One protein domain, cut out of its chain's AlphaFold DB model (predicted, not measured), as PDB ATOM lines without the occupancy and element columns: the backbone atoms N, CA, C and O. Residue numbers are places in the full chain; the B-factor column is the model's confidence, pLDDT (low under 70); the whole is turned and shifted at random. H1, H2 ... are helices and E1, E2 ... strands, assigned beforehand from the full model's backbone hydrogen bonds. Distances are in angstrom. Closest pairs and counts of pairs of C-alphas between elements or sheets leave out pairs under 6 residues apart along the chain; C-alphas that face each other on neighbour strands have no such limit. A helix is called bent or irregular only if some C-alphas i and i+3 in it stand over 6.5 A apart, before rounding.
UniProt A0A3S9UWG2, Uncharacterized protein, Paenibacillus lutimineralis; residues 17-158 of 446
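What this domain is: This is residues 17 to 158 of the 446 residues of an uncharacterized protein of Paenibacillus lutimineralis (UniProt A0A3S9UWG2). A long last helix, H7, has H6 folded back beside it as a hairpin, while H5 and H3 cross it and H1 meets its last residue, 155. Away from H7, beyond H3, lies a small strand pair, E1 and E2, with H2 and H4 near it. The 142 printed residues run H1 E1 H2 E2 H3 H4 H5 H6 H7, mostly helix, with the two-stranded sheet E1 - E2 antiparallel. The whole is compact, radius of gyration of the C-alphas 15.3 A, spanning 40 by 39 by 27 A.

Where its parts are: H1, residues 17 to 30, begins at C-alpha 17 (-31.303, 14.219, -9.285), spans 19.5 A and is only just irregular, C-alphas 25 and 28 being 6.7 A apart. E1 is 39 to 41, H2 42 to 46, E2 55 to 57. H3, 64 to 79, spans 22.3 A; H4 is 83 to 91; H5, 93 to 106, spans 20.4 A; H6, 118 to 128, spans 15.8 A. H7, 135 to 155, spans 30.3 A and ends at C-alpha 155 (-26.997, 17.095, -18.587).

How they stand to each other: H7, the hub, touches H6 at a shallow tilt of 21 degrees, opposite ways, a helical hairpin; the closest C-alphas, Cys 125 and Ala 137, are 5.7 A apart. H5 touches H7 with residues 94 to 99 alone, Ser 95 to His 140 being the closest C-alphas at 5.2 A; the tilt, 71 degrees, is only just about perpendicular. H3 only just touches H7, with 3 pairs of C-alphas within 8 A, closest Tyr 73 and Val 147, 6.9 A, about perpendicular at 85 degrees. H1 only just touches H7, also with 3 pairs, closest Gln 19 and Tyr 155, 5.7 A. H1 touches H3 with residues 27 to 30 alone, closest C-alphas Val 27 and Phe 72, 6.2 A, at a steep tilt of 53 degrees; helix packing is mostly crossed, most touching helices standing at large angles. E1 and E2 are antiparallel neighbours, with N 40 and O 56 within hydrogen-bond range at 2.9 A. H4 is close to but not clearly touching H3, C-alphas Leu 78 and Val 86 being closest at 7.2 A; so is H2, Ile 46 to Leu 78, 8.0 A. In H2, H3, H6 and H7 every O i to N i+4 pair is within hydrogen-bond range; H1 and H5 have 8 of 10 each, H4 2 of 5, beside 4 of 6 O i to N i+3 pairs.

The domain as a whole: The C-alphas of Glu 51 and Arg 158 are the two farthest apart, 46.1 A. The printed part has no cut; the link from H5 to H6 is long. Mean pLDDT of the printed part is 84.6, with residues 46 to 53, 80 to 88, 130 and 132 to 135 under 70.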
ATOM      1  N   GLU A  17     -31.969  13.424 -10.322       91.81
ATOM      2  CA  GLU A  17     -31.303  14.219  -9.285       91.81
ATOM      3  C   GLU A  17     -30.113  15.013  -9.848       91.81
ATOM      4  O   GLU A  17     -30.011  16.221  -9.624       91.81
ATOM      5  N   GLU A  18     -29.252  14.371 -10.647       90.88
ATOM      6  CA  GLU A  18     -28.133  15.035 -11.332       90.88
ATOM      7  C   GLU A  18     -28.623  16.121 -12.297       90.88
ATOM      8  O   GLU A  18     -28.082  17.231 -12.319       90.88
ATOM      9  N   GLN A  19     -29.681  15.824 -13.056       94.56
ATOM     10  CA  GLN A  19     -30.296  16.767 -13.983       94.56
ATOM     11  C   GLN A  19     -30.869  17.992 -13.255       94.56
ATOM     12  O   GLN A  19     -30.549  19.124 -13.625       94.56
ATOM     13  N   ILE A  20     -31.657  17.795 -12.190       94.56
ATOM     14  CA  ILE A  20     -32.235  18.889 -11.391       94.56
ATOM     15  C   ILE A  20     -31.137  19.727 -10.731       94.56
ATOM     16  O   ILE A  20     -31.227  20.958 -10.697       94.56
ATOM     17  N   LYS A  21     -30.073  19.090 -10.233       94.56
ATOM     18  CA  LYS A  21     -28.927  19.793  -9.652       94.56
ATOM     19  C   LYS A  21     -28.285  20.741 -10.667       94.56
ATOM     20  O   LYS A  21     -28.127  21.922 -10.361       94.56
ATOM     21  N   LEU A  22     -27.965  20.258 -11.871       92.81
ATOM     22  CA  LEU A  22     -27.338  21.085 -12.907       92.81
ATOM     23  C   LEU A  22     -28.282  22.179 -13.424       92.81
ATOM     24  O   LEU A  22     -27.865  23.316 -13.645       92.81
ATOM     25  N   TYR A  23     -29.570  21.860 -13.562       95.56
ATOM     26  CA  TYR A  23     -30.607  22.833 -13.891       95.56
ATOM     27  C   TYR A  23     -30.621  24.002 -12.889       95.56
ATOM     28  O   TYR A  23     -30.551  25.166 -13.286       95.56
ATOM     29  N   ASN A  24     -30.629  23.714 -11.585       94.00
ATOM     30  CA  ASN A  24     -30.655  24.750 -10.550       94.00
ATOM     31  C   ASN A  24     -29.358  25.571 -10.490       94.00
ATOM     32  O   ASN A  24     -29.408  26.778 -10.248       94.00
ATOM     33  N   GLN A  25     -28.207  24.925 -10.700       93.75
ATOM     34  CA  GLN A  25     -26.889  25.565 -10.626       93.75
ATOM     35  C   GLN A  25     -26.576  26.456 -11.830       93.75
ATOM     36  O   GLN A  25     -25.830  27.420 -11.680       93.75
ATOM     37  N   THR A  26     -27.154  26.161 -12.995       91.44
ATOM     38  CA  THR A  26     -26.805  26.851 -14.242       91.44
ATOM     39  C   THR A  26     -28.016  27.515 -14.881       91.44
ATOM     40  O   THR A  26     -28.049  28.734 -15.002       91.44
ATOM     41  N   VAL A  27     -29.042  26.739 -15.256       92.44
ATOM     42  CA  VAL A  27     -30.190  27.241 -16.034       92.44
ATOM     43  C   VAL A  27     -30.904  28.367 -15.290       92.44
ATOM     44  O   VAL A  27     -31.135  29.424 -15.868       92.44
ATOM     45  N   LEU A  28     -31.218  28.178 -14.006       92.62
ATOM     46  CA  LEU A  28     -31.900  29.212 -13.221       92.62
ATOM     47  C   LEU A  28     -31.012  30.427 -12.941       92.62
ATOM     48  O   LEU A  28     -31.481  31.557 -13.058       92.62
ATOM     49  N   GLN A  29     -29.734  30.208 -12.619       91.69
ATOM     50  CA  GLN A  29     -28.798  31.297 -12.310       91.69
ATOM     51  C   GLN A  29     -28.535  32.195 -13.523       91.69
ATOM     52  O   GLN A  29     -28.261  33.383 -13.386       91.69
ATOM     53  N   GLU A  30     -28.653  31.640 -14.726       90.50
ATOM     54  CA  GLU A  30     -28.438  32.362 -15.970       90.50
ATOM     55  C   GLU A  30     -29.676  33.084 -16.518       90.50
ATOM     56  O   GLU A  30     -29.539  33.880 -17.453       90.50
ATOM     57  N   LEU A  31     -30.864  32.829 -15.964       91.69
ATOM     58  CA  LEU A  31     -32.135  33.430 -16.385       91.69
ATOM     59  C   LEU A  31     -32.588  34.553 -15.446       91.69
ATOM     60  O   LEU A  31     -33.761  34.646 -15.099       91.69
ATOM     61  N   ILE A  32     -31.652  35.421 -15.071       89.56
ATOM     62  CA  ILE A  32     -31.876  36.596 -14.222       89.56
ATOM     63  C   ILE A  32     -31.830  37.903 -15.036       89.56
ATOM     64  O   ILE A  32     -31.414  37.924 -16.200       89.56
ATOM     65  N   GLY A  33     -32.247  39.016 -14.424       88.50
ATOM     66  CA  GLY A  33     -32.204  40.346 -15.044       88.50
ATOM     67  C   GLY A  33     -33.107  40.443 -16.278       88.50
ATOM     68  O   GLY A  33     -34.279  40.076 -16.220       88.50
ATOM     69  N   ILE A  34     -32.561  40.892 -17.414       84.75
ATOM     70  CA  ILE A  34     -33.313  41.023 -18.679       84.75
ATOM     71  C   ILE A  34     -33.916  39.692 -19.165       84.75
ATOM     72  O   ILE A  34     -34.907  39.686 -19.893       84.75
ATOM     73  N   TYR A  35     -33.351  38.558 -18.734       89.00
ATOM     74  CA  TYR A  35     -33.825  37.223 -19.090       89.00
ATOM     75  C   TYR A  35     -34.856  36.653 -18.105       89.00
ATOM     76  O   TYR A  35     -35.387  35.574 -18.366       89.00
ATOM     77  N   ASP A  36     -35.188  37.334 -17.005       89.81
ATOM     78  CA  ASP A  36     -36.177  36.848 -16.028       89.81
ATOM     79  C   ASP A  36     -37.605  36.858 -16.609       89.81
ATOM     80  O   ASP A  36     -38.345  35.865 -16.531       89.81
ATOM     81  N   SER A  37     -37.935  37.922 -17.355       91.56
ATOM     82  CA  SER A  37     -39.208  38.068 -18.073       91.56
ATOM     83  C   SER A  37     -39.551  36.829 -18.915       91.56
ATOM     84  O   SER A  37     -38.683  36.102 -19.401       91.56
ATOM     85  N   HIS A  38     -40.844  36.549 -19.080       92.62
ATOM     86  CA  HIS A  38     -41.335  35.484 -19.966       92.62
ATOM     87  C   HIS A  38     -41.658  35.991 -21.376       92.62
ATOM     88  O   HIS A  38     -41.939  35.184 -22.255       92.62
ATOM     89  N   ASN A  39     -41.580  37.304 -21.591       90.81
ATOM     90  CA  ASN A  39     -41.734  37.947 -22.886       90.81
ATOM     91  C   ASN A  39     -40.462  38.734 -23.184       90.81
ATOM     92  O   ASN A  39     -40.183  39.739 -22.531       90.81
ATOM     93  N   TRP A  40     -39.672  38.254 -24.140       90.06
ATOM     94  CA  TRP A  40     -38.402  38.879 -24.501       90.06
ATOM     95  C   TRP A  40     -38.545  39.666 -25.790       90.06
ATOM     96  O   TRP A  40     -38.761  39.073 -26.849       90.06
ATOM     97  N   ASN A  41     -38.391  40.985 -25.704       85.75
ATOM     98  CA  ASN A  41     -38.210  41.834 -26.870       85.75
ATOM     99  C   ASN A  41     -36.793  41.644 -27.408       85.75
ATOM    100  O   ASN A  41     -35.820  41.821 -26.683       85.75
ATOM    101  N   ILE A  42     -36.665  41.275 -28.677       78.31
ATOM    102  CA  ILE A  42     -35.351  41.038 -29.271       78.31
ATOM    103  C   ILE A  42     -34.523  42.314 -29.330       78.31
ATOM    104  O   ILE A  42     -33.325  42.233 -29.082       78.31
ATOM    105  N   SER A  43     -35.130  43.463 -29.637       75.88
ATOM    106  CA  SER A  43     -34.382  44.718 -29.775       75.88
ATOM    107  C   SER A  43     -33.610  45.074 -28.508       75.88
ATOM    108  O   SER A  43     -32.476  45.531 -28.602       75.88
ATOM    109  N   ASP A  44     -34.170  44.739 -27.345       76.69
ATOM    110  CA  ASP A  44     -33.553  44.978 -26.038       76.69
ATOM    111  C   ASP A  44     -32.399  43.998 -25.743       76.69
ATOM    112  O   ASP A  44     -31.574  44.251 -24.870       76.69
ATOM    113  N   LEU A  45     -32.335  42.865 -26.454       75.94
ATOM    114  CA  LEU A  45     -31.347  41.805 -26.231       75.94
ATOM    115  C   LEU A  45     -30.127  41.883 -27.153       75.94
ATOM    116  O   LEU A  45     -29.084  41.340 -26.800       75.94
ATOM    117  N   ILE A  46     -30.264  42.482 -28.338       69.44
ATOM    118  CA  ILE A  46     -29.193  42.518 -29.351       69.44
ATOM    119  C   ILE A  46     -28.794  43.937 -29.776       69.44
ATOM    120  O   ILE A  46     -28.013  44.067 -30.709       69.44
ATOM    121  N   ASP A  47     -29.315  44.972 -29.106       65.31
ATOM    122  CA  ASP A  47     -29.070  46.394 -29.407       65.31
ATOM    123  C   ASP A  47     -29.303  46.744 -30.888       65.31
ATOM    124  O   ASP A  47     -28.518  47.439 -31.534       65.31
ATOM    125  N   VAL A  48     -30.392  46.210 -31.463       62.59
ATOM    126  CA  VAL A  48     -30.798  46.541 -32.833       62.59
ATOM    127  C   VAL A  48     -32.269  46.902 -32.930       62.59
ATOM    128  O   VAL A  48     -33.161  46.182 -32.470       62.59
ATOM    129  N   GLN A  49     -32.523  48.021 -33.602       59.88
ATOM    130  CA  GLN A  49     -33.860  48.505 -33.898       59.88
ATOM    131  C   GLN A  49     -34.420  47.806 -35.136       59.88
ATOM    132  O   GLN A  49     -33.863  47.887 -36.230       59.88
ATOM    133  N   TYR A  50     -35.548  47.126 -34.958       62.69
ATOM    134  CA  TYR A  50     -36.361  46.626 -36.060       62.69
ATOM    135  C   TYR A  50     -37.546  47.566 -36.289       62.69
ATOM    136  O   TYR A  50     -38.097  48.106 -35.332       62.69
ATOM    137  N   GLU A  51     -37.994  47.697 -37.542       60.75
ATOM    138  CA  GLU A  51     -39.212  48.456 -37.890       60.75
ATOM    139  C   GLU A  51     -40.463  47.936 -37.161       60.75
ATOM    140  O   GLU A  51     -41.419  48.674 -36.942       60.75
ATOM    141  N   GLN A  52     -40.459  46.658 -36.769       65.88
ATOM    142  CA  GLN A  52     -41.502  46.031 -35.961       65.88
ATOM    143  C   GLN A  52     -40.876  45.336 -34.756       65.88
ATOM    144  O   GLN A  52     -39.919  44.574 -34.900       65.88
ATOM    145  N   ALA A  53     -41.444  45.551 -33.570       67.00
ATOM    146  CA  ALA A  53     -40.986  44.898 -32.350       67.00
ATOM    147  C   ALA A  53     -41.211  43.376 -32.420       67.00
ATOM    148  O   ALA A  53     -42.304  42.900 -32.742       67.00
ATOM    149  N   MET A  54     -40.173  42.591 -32.118       78.75
ATOM    150  CA  MET A  54     -40.201  41.136 -32.267       78.75
ATOM    151  C   MET A  54     -40.021  40.433 -30.922       78.75
ATOM    152  O   MET A  54     -38.928  40.425 -30.371       78.75
ATOM    153  N   TYR A  55     -41.043  39.697 -30.466       83.81
ATOM    154  CA  TYR A  55     -41.067  39.088 -29.122       83.81
ATOM    155  C   TYR A  55     -41.027  37.558 -29.073       83.81
ATOM    156  O   TYR A  55     -41.800  36.890 -29.763       83.81
ATOM    157  N   PHE A  56     -40.151  36.984 -28.246       88.06
ATOM    158  CA  PHE A  56     -40.296  35.586 -27.834       88.06
ATOM    159  C   PHE A  56     -41.262  35.517 -26.656       88.06
ATOM    160  O   PHE A  56     -40.953  36.030 -25.583       88.06
ATOM    161  N   ASP A  57     -42.405  34.875 -26.874       90.75
ATOM    162  CA  ASP A  57     -43.386  34.587 -25.833       90.75
ATOM    163  C   ASP A  57     -43.160  33.170 -25.289       90.75
ATOM    164  O   ASP A  57     -43.421  32.167 -25.963       90.75
ATOM    165  N   PHE A  58     -42.633  33.091 -24.070       93.50
ATOM    166  CA  PHE A  58     -42.414  31.838 -23.353       93.50
ATOM    167  C   PHE A  58     -43.578  31.486 -22.416       93.50
ATOM    168  O   PHE A  58     -43.587  30.385 -21.865       93.50
ATOM    169  N   THR A  59     -44.577  32.364 -22.248       93.38
ATOM    170  CA  THR A  59     -45.777  32.089 -21.432       93.38
ATOM    171  C   THR A  59     -46.606  30.935 -22.001       93.38
ATOM    172  O   THR A  59     -47.308  30.244 -21.262       93.38
ATOM    173  N   LEU A  60     -46.424  30.647 -23.294       93.12
ATOM    174  CA  LEU A  60     -46.931  29.454 -23.967       93.12
ATOM    175  C   LEU A  60     -46.567  28.164 -23.221       93.12
ATOM    176  O   LEU A  60     -47.346  27.214 -23.233       93.12
ATOM    177  N   PHE A  61     -45.405  28.093 -22.568       95.12
ATOM    178  CA  PHE A  61     -44.976  26.919 -21.811       95.12
ATOM    179  C   PHE A  61     -45.445  27.019 -20.354       95.12
ATOM    180  O   PHE A  61     -44.854  27.713 -19.525       95.12
ATOM    181  N   GLN A  62     -46.523  26.293 -20.039       93.50
ATOM    182  CA  GLN A  62     -47.106  26.262 -18.690       93.50
ATOM    183  C   GLN A  62     -46.203  25.535 -17.683       93.50
ATOM    184  O   GLN A  62     -46.135  25.935 -16.524       93.50
ATOM    185  N   ASN A  63     -45.478  24.507 -18.133       94.94
ATOM    186  CA  ASN A  63     -44.495  23.803 -17.314       94.94
ATOM    187  C   ASN A  63     -43.243  24.692 -17.115       94.94
ATOM    188  O   ASN A  63     -42.599  25.046 -18.109       94.94
ATOM    189  N   PRO A  64     -42.886  25.060 -15.867       95.06
ATOM    190  CA  PRO A  64     -41.800  26.000 -15.591       95.06
ATOM    191  C   PRO A  64     -40.412  25.442 -15.929       95.06
ATOM    192  O   PRO A  64     -39.567  26.202 -16.400       95.06
ATOM    193  N   TYR A  65     -40.186  24.135 -15.764       96.12
ATOM    194  CA  TYR A  65     -38.921  23.500 -16.134       96.12
ATOM    195  C   TYR A  65     -38.673  23.642 -17.630       96.12
ATOM    196  O   TYR A  65     -37.680  24.239 -18.040       96.12
ATOM    197  N   ILE A  66     -39.646  23.216 -18.439       96.44
ATOM    198  CA  ILE A  66     -39.575  23.317 -19.898       96.44
ATOM    199  C   ILE A  66     -39.492  24.772 -20.351       96.44
ATOM    200  O   ILE A  66     -38.712  25.093 -21.243       96.44
ATOM    201  N   ARG A  67     -40.263  25.679 -19.741       96.44
ATOM    202  CA  ARG A  67     -40.194  27.107 -20.065       96.44
ATOM    203  C   ARG A  67     -38.777  27.644 -19.894       96.44
ATOM    204  O   ARG A  67     -38.251  28.278 -20.807       96.44
ATOM    205  N   ASN A  68     -38.161  27.368 -18.749       96.69
ATOM    206  CA  ASN A  68     -36.808  27.812 -18.445       96.69
ATOM    207  C   ASN A  68     -35.778  27.128 -19.351       96.69
ATOM    208  O   ASN A  68     -34.873  27.795 -19.840       96.69
ATOM    209  N   GLU A  69     -35.960  25.851 -19.686       96.25
ATOM    210  CA  GLU A  69     -35.102  25.179 -20.659       96.25
ATOM    211  C   GLU A  69     -35.185  25.821 -22.059       96.25
ATOM    212  O   GLU A  69     -34.168  26.081 -22.709       96.25
ATOM    213  N   ILE A  70     -36.381  26.152 -22.544       94.88
ATOM    214  CA  ILE A  70     -36.520  26.832 -23.837       94.88
ATOM    215  C   ILE A  70     -35.919  28.246 -23.773       94.88
ATOM    216  O   ILE A  70     -35.201  28.632 -24.697       94.88
ATOM    217  N   LYS A  71     -36.129  28.993 -22.679       94.25
ATOM    218  CA  LYS A  71     -35.495  30.305 -22.451       94.25
ATOM    219  C   LYS A  71     -33.970  30.203 -22.502       94.25
ATOM    220  O   LYS A  71     -33.333  30.912 -23.277       94.25
ATOM    221  N   PHE A  72     -33.381  29.296 -21.727       93.38
ATOM    222  CA  PHE A  72     -31.932  29.126 -21.640       93.38
ATOM    223  C   PHE A  72     -31.313  28.692 -22.970       93.38
ATOM    224  O   PHE A  72     -30.285  29.238 -23.373       93.38
ATOM    225  N   TYR A  73     -31.972  27.798 -23.712       90.94
ATOM    226  CA  TYR A  73     -31.536  27.422 -25.058       90.94
ATOM    227  C   TYR A  73     -31.521  28.630 -26.009       90.94
ATOM    228  O   TYR A  73     -30.543  28.840 -26.728       90.94
ATOM    229  N   ILE A  74     -32.578  29.453 -26.008       88.19
ATOM    230  CA  ILE A  74     -32.657  30.650 -26.860       88.19
ATOM    231  C   ILE A  74     -31.631  31.707 -26.442       88.19
ATOM    232  O   ILE A  74     -31.013  32.304 -27.317       88.19
ATOM    233  N   LYS A  75     -31.400  31.908 -25.139       86.44
ATOM    234  CA  LYS A  75     -30.350  32.802 -24.627       86.44
ATOM    235  C   LYS A  75     -28.970  32.387 -25.142       86.44
ATOM    236  O   LYS A  75     -28.268  33.205 -25.732       86.44
ATOM    237  N   ASN A  76     -28.605  31.114 -24.965       82.31
ATOM    238  CA  ASN A  76     -27.330  30.579 -25.451       82.31
ATOM    239  C   ASN A  76     -27.206  30.750 -26.963       82.31
ATOM    240  O   ASN A  76     -26.163  31.158 -27.466       82.31
ATOM    241  N   LEU A  77     -28.292  30.498 -27.689       77.81
ATOM    242  CA  LEU A  77     -28.317  30.691 -29.124       77.81
ATOM    243  C   LEU A  77     -28.075  32.156 -29.508       77.81
ATOM    244  O   LEU A  77     -27.211  32.411 -30.333       77.81
ATOM    245  N   LEU A  78     -28.762  33.118 -28.888       77.38
ATOM    246  CA  LEU A  78     -28.561  34.549 -29.156       77.38
ATOM    247  C   LEU A  78     -27.120  35.001 -28.877       77.38
ATOM    248  O   LEU A  78     -26.589  35.802 -29.636       77.38
ATOM    249  N   SER A  79     -26.465  34.448 -27.850       71.69
ATOM    250  CA  SER A  79     -25.077  34.801 -27.506       71.69
ATOM    251  C   SER A  79     -24.032  34.374 -28.547       71.69
ATOM    252  O   SER A  79     -22.913  34.880 -28.544       71.69
ATOM    253  N   LEU A  80     -24.381  33.436 -29.430       63.50
ATOM    254  CA  LEU A  80     -23.467  32.854 -30.418       63.50
ATOM    255  C   LEU A  80     -23.640  33.429 -31.822       63.50
ATOM    256  O   LEU A  80     -22.906  33.041 -32.734       63.50
ATOM    257  N   LEU A  81     -24.640  34.284 -32.010       61.75
ATOM    258  CA  LEU A  81     -25.127  34.640 -33.326       61.75
ATOM    259  C   LEU A  81     -24.756  36.060 -33.727       61.75
ATOM    260  O   LEU A  81     -24.572  36.954 -32.905       61.75
ATOM    261  N   SER A  82     -24.660  36.239 -35.038       52.97
ATOM    262  CA  SER A  82     -24.576  37.553 -35.661       52.97
ATOM    263  C   SER A  82     -25.981  38.129 -35.872       52.97
ATOM    264  O   SER A  82     -26.990  37.438 -35.708       52.97
ATOM    265  N   PHE A  83     -26.069  39.402 -36.245       53.81
ATOM    266  CA  PHE A  83     -27.342  40.105 -36.406       53.81
ATOM    267  C   PHE A  83     -28.334  39.405 -37.364       53.81
ATOM    268  O   PHE A  83     -29.523  39.283 -37.052       53.81
ATOM    269  N   ASP A  84     -27.856  38.879 -38.496       50.12
ATOM    270  CA  ASP A  84     -28.712  38.282 -39.535       50.12
ATOM    271  C   ASP A  84     -29.309  36.915 -39.138       50.12
ATOM    272  O   ASP A  84     -30.372  36.503 -39.624       50.12
ATOM    273  N   ASP A  85     -28.690  36.222 -38.181       57.94
ATOM    274  CA  ASP A  85     -29.139  34.919 -37.684       57.94
ATOM    275  C   ASP A  85     -30.436  34.977 -36.878       57.94
ATOM    276  O   ASP A  85     -31.203  34.005 -36.824       57.94
ATOM    277  N   VAL A  86     -30.694  36.112 -36.232       65.25
ATOM    278  CA  VAL A  86     -31.816  36.297 -35.307       65.25
ATOM    279  C   VAL A  86     -33.138  36.015 -36.019       65.25
ATOM    280  O   VAL A  86     -34.003  35.315 -35.484       65.25
ATOM    281  N   LYS A  87     -33.248  36.413 -37.294       65.44
ATOM    282  CA  LYS A  87     -34.403  36.138 -38.166       65.44
ATOM    283  C   LYS A  87     -34.683  34.649 -38.368       65.44
ATOM    284  O   LYS A  87     -35.823  34.242 -38.595       65.44
ATOM    285  N   THR A  88     -33.672  33.806 -38.240       66.00
ATOM    286  CA  THR A  88     -33.830  32.354 -38.342       66.00
ATOM    287  C   THR A  88     -34.340  31.752 -37.047       66.00
ATOM    288  O   THR A  88     -35.229  30.898 -37.087       66.00
ATOM    289  N   ILE A  89     -33.858  32.232 -35.899       70.69
ATOM    290  CA  ILE A  89     -34.391  31.825 -34.592       70.69
ATOM    291  C   ILE A  89     -35.866  32.208 -34.484       70.69
ATOM    292  O   ILE A  89     -36.686  31.434 -33.994       70.69
ATOM    293  N   LEU A  90     -36.221  33.384 -35.001       73.12
ATOM    294  CA  LEU A  90     -37.597  33.858 -35.072       73.12
ATOM    295  C   LEU A  90     -38.535  32.878 -35.770       73.12
ATOM    296  O   LEU A  90     -39.664  32.675 -35.320       73.12
ATOM    297  N   ASN A  91     -38.060  32.200 -36.814       73.38
ATOM    298  CA  ASN A  91     -38.850  31.178 -37.490       73.38
ATOM    299  C   ASN A  91     -39.165  29.977 -36.578       73.38
ATOM    300  O   ASN A  91     -40.172  29.299 -36.800       73.38
ATOM    301  N   TYR A  92     -38.378  29.732 -35.523       76.31
ATOM    302  CA  TYR A  92     -38.662  28.687 -34.534       76.31
ATOM    303  C   TYR A  92     -39.813  29.028 -33.592       76.31
ATOM    304  O   TYR A  92     -40.369  28.105 -33.001       76.31
ATOM    305  N   ARG A  93     -40.265  30.290 -33.516       80.75
ATOM    306  CA  ARG A  93     -41.463  30.663 -32.737       80.75
ATOM    307  C   ARG A  93     -42.691  29.863 -33.159       80.75
ATOM    308  O   ARG A  93     -43.484  29.449 -32.320       80.75
ATOM    309  N   LYS A  94     -42.808  29.543 -34.454       82.50
ATOM    310  CA  LYS A  94     -43.882  28.675 -34.965       82.50
ATOM    311  C   LYS A  94     -43.864  27.288 -34.312       82.50
ATOM    312  O   LYS A  94     -44.915  26.682 -34.143       82.50
ATOM    313  N   SER A  95     -42.688  26.789 -33.924       88.50
ATOM    314  CA  SER A  95     -42.534  25.517 -33.212       88.50
ATOM    315  C   SER A  95     -42.923  25.590 -31.740       88.50
ATOM    316  O   SER A  95     -43.283  24.552 -31.190       88.50
ATOM    317  N   PHE A  96     -42.896  26.768 -31.108       91.12
ATOM    318  CA  PHE A  96     -43.197  26.898 -29.678       91.12
ATOM    319  C   PHE A  96     -44.633  26.484 -29.388       91.12
ATOM    320  O   PHE A  96     -44.855  25.648 -28.521       91.12
ATOM    321  N   ASN A  97     -45.589  26.977 -30.177       89.62
ATOM    322  CA  ASN A  97     -47.002  26.624 -30.033       89.62
ATOM    323  C   ASN A  97     -47.239  25.114 -30.142       89.62
ATOM    324  O   ASN A  97     -47.948  24.526 -29.326       89.62
ATOM    325  N   LEU A  98     -46.630  24.472 -31.144       91.19
ATOM    326  CA  LEU A  98     -46.808  23.041 -31.364       91.19
ATOM    327  C   LEU A  98     -46.209  22.212 -30.223       91.19
ATOM    328  O   LEU A  98     -46.862  21.290 -29.737       91.19
ATOM    329  N   ILE A  99     -44.986  22.544 -29.800       93.31
ATOM    330  CA  ILE A  99     -44.286  21.833 -28.724       93.31
ATOM    331  C   ILE A  99     -44.987  22.072 -27.388       93.31
ATOM    332  O   ILE A  99     -45.236  21.112 -26.671       93.31
ATOM    333  N   SER A 100     -45.370  23.311 -27.076       94.50
ATOM    334  CA  SER A 100     -46.133  23.632 -25.867       94.50
ATOM    335  C   SER A 100     -47.422  22.810 -25.794       94.50
ATOM    336  O   SER A 100     -47.665  22.139 -24.791       94.50
ATOM    337  N   ARG A 101     -48.215  22.783 -26.875       93.62
ATOM    338  CA  ARG A 101     -49.460  22.005 -26.921       93.62
ATOM    339  C   ARG A 101     -49.206  20.511 -26.729       93.62
ATOM    340  O   ARG A 101     -49.933  19.870 -25.977       93.62
ATOM    341  N   PHE A 102     -48.181  19.972 -27.387       93.94
ATOM    342  CA  PHE A 102     -47.783  18.574 -27.246       93.94
ATOM    343  C   PHE A 102     -47.408  18.229 -25.799       93.94
ATOM    344  O   PHE A 102     -47.933  17.272 -25.238       93.94
ATOM    345  N   ILE A 103     -46.544  19.034 -25.181       94.62
ATOM    346  CA  ILE A 103     -46.084  18.824 -23.804       94.62
ATOM    347  C   ILE A 103     -47.254  18.951 -22.833       94.62
ATOM    348  O   ILE A 103     -47.457  18.067 -22.012       94.62
ATOM    349  N   LYS A 104     -48.087  19.983 -22.974       94.38
ATOM    350  CA  LYS A 104     -49.281  20.163 -22.140       94.38
ATOM    351  C   LYS A 104     -50.214  18.950 -22.190       94.38
ATOM    352  O   LYS A 104     -50.793  18.591 -21.173       94.38
ATOM    353  N   GLN A 105     -50.378  18.351 -23.369       93.25
ATOM    354  CA  GLN A 105     -51.293  17.232 -23.571       93.25
ATOM    355  C   GLN A 105     -50.723  15.894 -23.082       93.25
ATOM    356  O   GLN A 105     -51.465  15.104 -22.505       93.25
ATOM    357  N   PHE A 106     -49.439  15.624 -23.332       93.06
ATOM    358  CA  PHE A 106     -48.866  14.282 -23.172       93.06
ATOM    359  C   PHE A 106     -47.773  14.174 -22.109       93.06
ATOM    360  O   PHE A 106     -47.534  13.084 -21.604       93.06
ATOM    361  N   TYR A 107     -47.123  15.285 -21.761       93.44
ATOM    362  CA  TYR A 107     -45.999  15.336 -20.824       93.44
ATOM    363  C   TYR A 107     -46.110  16.543 -19.870       93.44
ATOM    364  O   TYR A 107     -45.191  17.356 -19.797       93.44
ATOM    365  N   PRO A 108     -47.226  16.733 -19.143       93.19
ATOM    366  CA  PRO A 108     -47.416  17.943 -18.342       93.19
ATOM    367  C   PRO A 108     -46.427  18.060 -17.171       93.19
ATOM    368  O   PRO A 108     -46.104  19.175 -16.760       93.19
ATOM    369  N   THR A 109     -45.931  16.933 -16.653       93.38
ATOM    370  CA  THR A 109     -45.157  16.847 -15.403       93.38
ATOM    371  C   THR A 109     -43.661  16.603 -15.591       93.38
ATOM    372  O   THR A 109     -42.964  16.457 -14.593       93.38
ATOM    373  N   ILE A 110     -43.157  16.538 -16.827       94.38
ATOM    374  CA  ILE A 110     -41.720  16.329 -17.069       94.38
ATOM    375  C   ILE A 110     -40.896  17.494 -16.514       94.38
ATOM    376  O   ILE A 110     -41.340  18.645 -16.484       94.38
ATOM    377  N   THR A 111     -39.677  17.189 -16.107       95.06
ATOM    378  CA  THR A 111     -38.695  18.136 -15.570       95.06
ATOM    379  C   THR A 111     -37.617  18.518 -16.581       95.06
ATOM    380  O   THR A 111     -36.852  19.445 -16.332       95.06
ATOM    381  N   SER A 112     -37.568  17.840 -17.727       96.00
ATOM    382  CA  SER A 112     -36.692  18.164 -18.849       96.00
ATOM    383  C   SER A 112     -37.309  17.729 -20.171       96.00
ATOM    384  O   SER A 112     -37.965  16.692 -20.269       96.00
ATOM    385  N   ILE A 113     -37.033  18.481 -21.237       95.25
ATOM    386  CA  ILE A 113     -37.425  18.112 -22.598       95.25
ATOM    387  C   ILE A 113     -36.800  16.781 -23.047       95.25
ATOM    388  O   ILE A 113     -37.358  16.115 -23.918       95.25
ATOM    389  N   THR A 114     -35.676  16.373 -22.442       94.44
ATOM    390  CA  THR A 114     -34.981  15.113 -22.755       94.44
ATOM    391  C   THR A 114     -35.807  13.880 -22.425       94.44
ATOM    392  O   THR A 114     -35.584  12.825 -23.010       94.44
ATOM    393  N   GLU A 115     -36.773  14.004 -21.515       94.56
ATOM    394  CA  GLU A 115     -37.686  12.925 -21.128       94.56
ATOM    395  C   GLU A 115     -38.637  12.517 -22.260       94.56
ATOM    396  O   GLU A 115     -39.243  11.451 -22.197       94.56
ATOM    397  N   ILE A 116     -38.760  13.324 -23.317       94.12
ATOM    398  CA  ILE A 116     -39.632  13.046 -24.456       94.12
ATOM    399  C   ILE A 116     -38.872  12.202 -25.492       94.12
ATOM    400  O   ILE A 116     -37.949  12.709 -26.143       94.12
ATOM    401  N   PRO A 117     -39.287  10.950 -25.770       90.88
ATOM    402  CA  PRO A 117     -38.680  10.168 -26.836       90.88
ATOM    403  C   PRO A 117     -38.870  10.842 -28.198       90.88
ATOM    404  O   PRO A 117     -39.976  11.224 -28.605       90.88
ATOM    405  N   ARG A 118     -37.773  10.963 -28.949       86.62
ATOM    406  CA  ARG A 118     -37.760  11.666 -30.239       86.62
ATOM    407  C   ARG A 118     -38.765  11.094 -31.238       86.62
ATOM    408  O   ARG A 118     -39.378  11.840 -32.000       86.62
ATOM    409  N   ASP A 119     -38.914   9.777 -31.272       86.94
ATOM    410  CA  ASP A 119     -39.833   9.078 -32.166       86.94
ATOM    411  C   ASP A 119     -41.301   9.399 -31.852       86.94
ATOM    412  O   ASP A 119     -42.090   9.552 -32.787       86.94
ATOM    413  N   VAL A 120     -41.655   9.587 -30.576       91.44
ATOM    414  CA  VAL A 120     -43.002  10.010 -30.165       91.44
ATOM    415  C   VAL A 120     -43.310  11.400 -30.722       91.44
ATOM    416  O   VAL A 120     -44.332  11.579 -31.388       91.44
ATOM    417  N   PHE A 121     -42.406  12.371 -30.550       91.25
ATOM    418  CA  PHE A 121     -42.616  13.720 -31.089       91.25
ATOM    419  C   PHE A 121     -42.669  13.734 -32.627       91.25
ATOM    420  O   PHE A 121     -43.494  14.428 -33.227       91.25
ATOM    421  N   VAL A 122     -41.830  12.929 -33.290       88.50
ATOM    422  CA  VAL A 122     -41.860  12.773 -34.753       88.50
ATOM    423  C   VAL A 122     -43.196  12.194 -35.224       88.50
ATOM    424  O   VAL A 122     -43.748  12.695 -36.206       88.50
ATOM    425  N   ARG A 123     -43.733  11.171 -34.544       88.12
ATOM    426  CA  ARG A 123     -45.058  10.608 -34.851       88.12
ATOM    427  C   ARG A 123     -46.160  11.653 -34.683       88.12
ATOM    428  O   ARG A 123     -46.969  11.805 -35.592       88.12
ATOM    429  N   TYR A 124     -46.134  12.425 -33.596       89.75
ATOM    430  CA  TYR A 124     -47.093  13.508 -33.361       89.75
ATOM    431  C   TYR A 124     -47.030  14.602 -34.437       89.75
ATOM    432  O   TYR A 124     -48.048  15.037 -34.970       89.75
ATOM    433  N   CYS A 125     -45.829  15.024 -34.834       87.69
ATOM    434  CA  CYS A 125     -45.680  15.986 -35.924       87.69
ATOM    435  C   CYS A 125     -46.245  15.441 -37.245       87.69
ATOM    436  O   CYS A 125     -46.896  16.172 -37.985       87.69
ATOM    437  N   ARG A 126     -46.026  14.157 -37.544       84.75
ATOM    438  CA  ARG A 126     -46.547  13.520 -38.764       84.75
ATOM    439  C   ARG A 126     -48.063  13.322 -38.745       84.75
ATOM    440  O   ARG A 126     -48.658  13.363 -39.815       84.75
ATOM    441  N   SER A 127     -48.691  13.144 -37.582       86.25
ATOM    442  CA  SER A 127     -50.157  13.045 -37.502       86.25
ATOM    443  C   SER A 127     -50.846  14.387 -37.773       86.25
ATOM    444  O   SER A 127     -51.906  14.417 -38.387       86.25
ATOM    445  N   ILE A 128     -50.222  15.501 -37.382       85.31
ATOM    446  CA  ILE A 128     -50.743  16.858 -37.627       85.31
ATOM    447  C   ILE A 128     -50.449  17.335 -39.050       85.31
ATOM    448  O   ILE A 128     -51.235  18.075 -39.640       85.31
ATOM    449  N   TYR A 129     -49.319  16.909 -39.610       83.06
ATOM    450  CA  TYR A 129     -48.889  17.253 -40.960       83.06
ATOM    451  C   TYR A 129     -48.746  15.977 -41.805       83.06
ATOM    452  O   TYR A 129     -47.621  15.535 -42.059       83.06
ATOM    453  N   PRO A 130     -49.865  15.377 -42.255       68.62
ATOM    454  CA  PRO A 130     -49.879  14.060 -42.900       68.62
ATOM    455  C   PRO A 130     -49.173  14.027 -44.264       68.62
ATOM    456  O   PRO A 130     -48.823  12.959 -44.767       68.62
ATOM    457  N   THR A 131     -48.913  15.183 -44.881       70.19
ATOM    458  CA  THR A 131     -48.140  15.253 -46.121       70.19
ATOM    459  C   THR A 131     -46.662  14.956 -45.864       70.19
ATOM    460  O   THR A 131     -45.958  15.689 -45.170       70.19
ATOM    461  N   ILE A 132     -46.156  13.910 -46.528       55.53
ATOM    462  CA  ILE A 132     -44.772  13.392 -46.444       55.53
ATOM    463  C   ILE A 132     -43.700  14.477 -46.707       55.53
ATOM    464  O   ILE A 132     -42.542  14.321 -46.322       55.53
ATOM    465  N   ARG A 133     -44.078  15.604 -47.328       59.75
ATOM    466  CA  ARG A 133     -43.210  16.748 -47.656       59.75
ATOM    467  C   ARG A 133     -43.580  18.052 -46.940       59.75
ATOM    468  O   ARG A 133     -43.236  19.123 -47.433       59.75
ATOM    469  N   SER A 134     -44.265  18.000 -45.797       63.50
ATOM    470  CA  SER A 134     -44.530  19.214 -45.020       63.50
ATOM    471  C   SER A 134     -43.218  19.819 -44.502       63.50
ATOM    472  O   SER A 134     -42.598  19.314 -43.560       63.50
ATOM    473  N   SER A 135     -42.788  20.924 -45.118       67.69
ATOM    474  CA  SER A 135     -41.644  21.723 -44.663       67.69
ATOM    475  C   SER A 135     -41.834  22.187 -43.215       67.69
ATOM    476  O   SER A 135     -40.879  22.193 -42.441       67.69
ATOM    477  N   SER A 136     -43.078  22.468 -42.816       74.62
ATOM    478  CA  SER A 136     -43.458  22.803 -41.441       74.62
ATOM    479  C   SER A 136     -43.158  21.664 -40.465       74.62
ATOM    480  O   SER A 136     -42.482  21.892 -39.463       74.62
ATOM    481  N   ALA A 137     -43.555  20.424 -40.779       79.12
ATOM    482  CA  ALA A 137     -43.261  19.265 -39.929       79.12
ATOM    483  C   ALA A 137     -41.751  19.074 -39.737       79.12
ATOM    484  O   ALA A 137     -41.278  18.867 -38.620       79.12
ATOM    485  N   SER A 138     -40.985  19.205 -40.824       79.62
ATOM    486  CA  SER A 138     -39.523  19.122 -40.795       79.62
ATOM    487  C   SER A 138     -38.904  20.200 -39.898       79.62
ATOM    488  O   SER A 138     -38.013  19.903 -39.103       79.62
ATOM    489  N   ASN A 139     -39.403  21.437 -39.966       81.69
ATOM    490  CA  ASN A 139     -38.920  22.542 -39.138       81.69
ATOM    491  C   ASN A 139     -39.197  22.312 -37.645       81.69
ATOM    492  O   ASN A 139     -38.313  22.544 -36.820       81.69
ATOM    493  N   HIS A 140     -40.387  21.813 -37.300       87.38
ATOM    494  CA  HIS A 140     -40.748  21.495 -35.917       87.38
ATOM    495  C   HIS A 140     -39.906  20.353 -35.352       87.38
ATOM    496  O   HIS A 140     -39.304  20.499 -34.289       87.38
ATOM    497  N   ILE A 141     -39.791  19.250 -36.099       87.19
ATOM    498  CA  ILE A 141     -38.942  18.108 -35.734       87.19
ATOM    499  C   ILE A 141     -37.485  18.552 -35.590       87.19
ATOM    500  O   ILE A 141     -36.801  18.134 -34.655       87.19
ATOM    501  N   GLY A 142     -37.006  19.395 -36.504       84.00
ATOM    502  CA  GLY A 142     -35.647  19.921 -36.489       84.00
ATOM    503  C   GLY A 142     -35.374  20.814 -35.282       84.00
ATOM    504  O   GLY A 142     -34.308  20.698 -34.688       84.00
ATOM    505  N   PHE A 143     -36.316  21.684 -34.901       87.25
ATOM    506  CA  PHE A 143     -36.183  22.511 -33.699       87.25
ATOM    507  C   PHE A 143     -36.198  21.659 -32.431       87.25
ATOM    508  O   PHE A 143     -35.243  21.727 -31.663       87.25
ATOM    509  N   PHE A 144     -37.199  20.790 -32.266       91.38
ATOM    510  CA  PHE A 144     -37.268  19.877 -31.125       91.38
ATOM    511  C   PHE A 144     -35.999  19.027 -30.995       91.38
ATOM    512  O   PHE A 144     -35.418  18.959 -29.920       91.38
ATOM    513  N   SER A 145     -35.516  18.437 -32.098       87.50
ATOM    514  CA  SER A 145     -34.305  17.602 -32.074       87.50
ATOM    515  C   SER A 145     -33.074  18.386 -31.608       87.50
ATOM    516  O   SER A 145     -32.257  17.833 -30.885       87.50
ATOM    517  N   ARG A 146     -32.945  19.663 -31.991       84.62
ATOM    518  CA  ARG A 146     -31.820  20.510 -31.567       84.62
ATOM    519  C   ARG A 146     -31.880  20.847 -30.083       84.62
ATOM    520  O   ARG A 146     -30.870  20.702 -29.407       84.62
ATOM    521  N   VAL A 147     -33.050  21.234 -29.574       89.50
ATOM    522  CA  VAL A 147     -33.227  21.508 -28.138       89.50
ATOM    523  C   VAL A 147     -33.007  20.232 -27.320       89.50
ATOM    524  O   VAL A 147     -32.269  20.239 -26.344       89.50
ATOM    525  N   ASN A 148     -33.585  19.112 -27.751       91.19
ATOM    526  CA  ASN A 148     -33.416  17.829 -27.081       91.19
ATOM    527  C   ASN A 148     -31.945  17.393 -27.044       91.19
ATOM    528  O   ASN A 148     -31.440  17.005 -25.997       91.19
ATOM    529  N   SER A 149     -31.236  17.477 -28.174       84.06
ATOM    530  CA  SER A 149     -29.808  17.159 -28.225       84.06
ATOM    531  C   SER A 149     -28.957  18.132 -27.399       84.06
ATOM    532  O   SER A 149     -27.983  17.678 -26.809       84.06
ATOM    533  N   PHE A 150     -29.322  19.422 -27.316       87.12
ATOM    534  CA  PHE A 150     -28.665  20.389 -26.421       87.12
ATOM    535  C   PHE A 150     -28.710  19.898 -24.980       87.12
ATOM    536  O   PHE A 150     -27.670  19.787 -24.342       87.12
ATOM    537  N   TYR A 151     -29.899  19.555 -24.486       90.56
ATOM    538  CA  TYR A 151     -30.059  19.160 -23.090       90.56
ATOM    539  C   TYR A 151     -29.529  17.765 -22.786       90.56
ATOM    540  O   TYR A 151     -28.974  17.559 -21.712       90.56
ATOM    541  N   LEU A 152     -29.612  16.824 -23.733       88.88
ATOM    542  CA  LEU A 152     -28.936  15.534 -23.583       88.88
ATOM    543  C   LEU A 152     -27.427  15.724 -23.410       88.88
ATOM    544  O   LEU A 152     -26.825  15.074 -22.567       88.88
ATOM    545  N   ASP A 153     -26.826  16.618 -24.190       85.00
ATOM    546  CA  ASP A 153     -25.395  16.897 -24.124       85.00
ATOM    547  C   ASP A 153     -24.994  17.734 -22.896       85.00
ATOM    548  O   ASP A 153     -23.905  17.549 -22.353       85.00
ATOM    549  N   PHE A 154     -25.873  18.638 -22.461       88.38
ATOM    550  CA  PHE A 154     -25.688  19.502 -21.298       88.38
ATOM    551  C   PHE A 154     -25.786  18.728 -19.977       88.38
ATOM    552  O   PHE A 154     -24.929  18.893 -19.111       88.38
ATOM    553  N   TYR A 155     -26.794  17.865 -19.819       92.19
ATOM    554  CA  TYR A 155     -26.997  17.095 -18.587       92.19
ATOM    555  C   TYR A 155     -26.123  15.838 -18.494       92.19
ATOM    556  O   TYR A 155     -25.835  15.388 -17.387       92.19
ATOM    557  N   ASP A 156     -25.655  15.276 -19.613       90.31
ATOM    558  CA  ASP A 156     -24.751  14.119 -19.591       90.31
ATOM    559  C   ASP A 156     -23.317  14.539 -19.214       90.31
ATOM    560  O   ASP A 156     -22.494  14.899 -20.063       90.31
ATOM    561  N   GLN A 157     -23.028  14.476 -17.911       90.06
ATOM    562  CA  GLN A 157     -21.743  14.840 -17.303       90.06
ATOM    563  C   GLN A 157     -20.682  13.728 -17.361       90.06
ATOM    564  O   GLN A 157     -19.567  13.916 -16.871       90.06
ATOM    565  N   ARG A 158     -20.990  12.566 -17.952       92.06
ATOM    566  CA  ARG A 158     -20.001  11.491 -18.121       92.06
ATOM    567  C   ARG A 158     -18.848  11.964 -19.004       92.06
ATOM    568  O   ARG A 158     -19.015  12.862 -19.838       92.06
TER     569      ARG A 158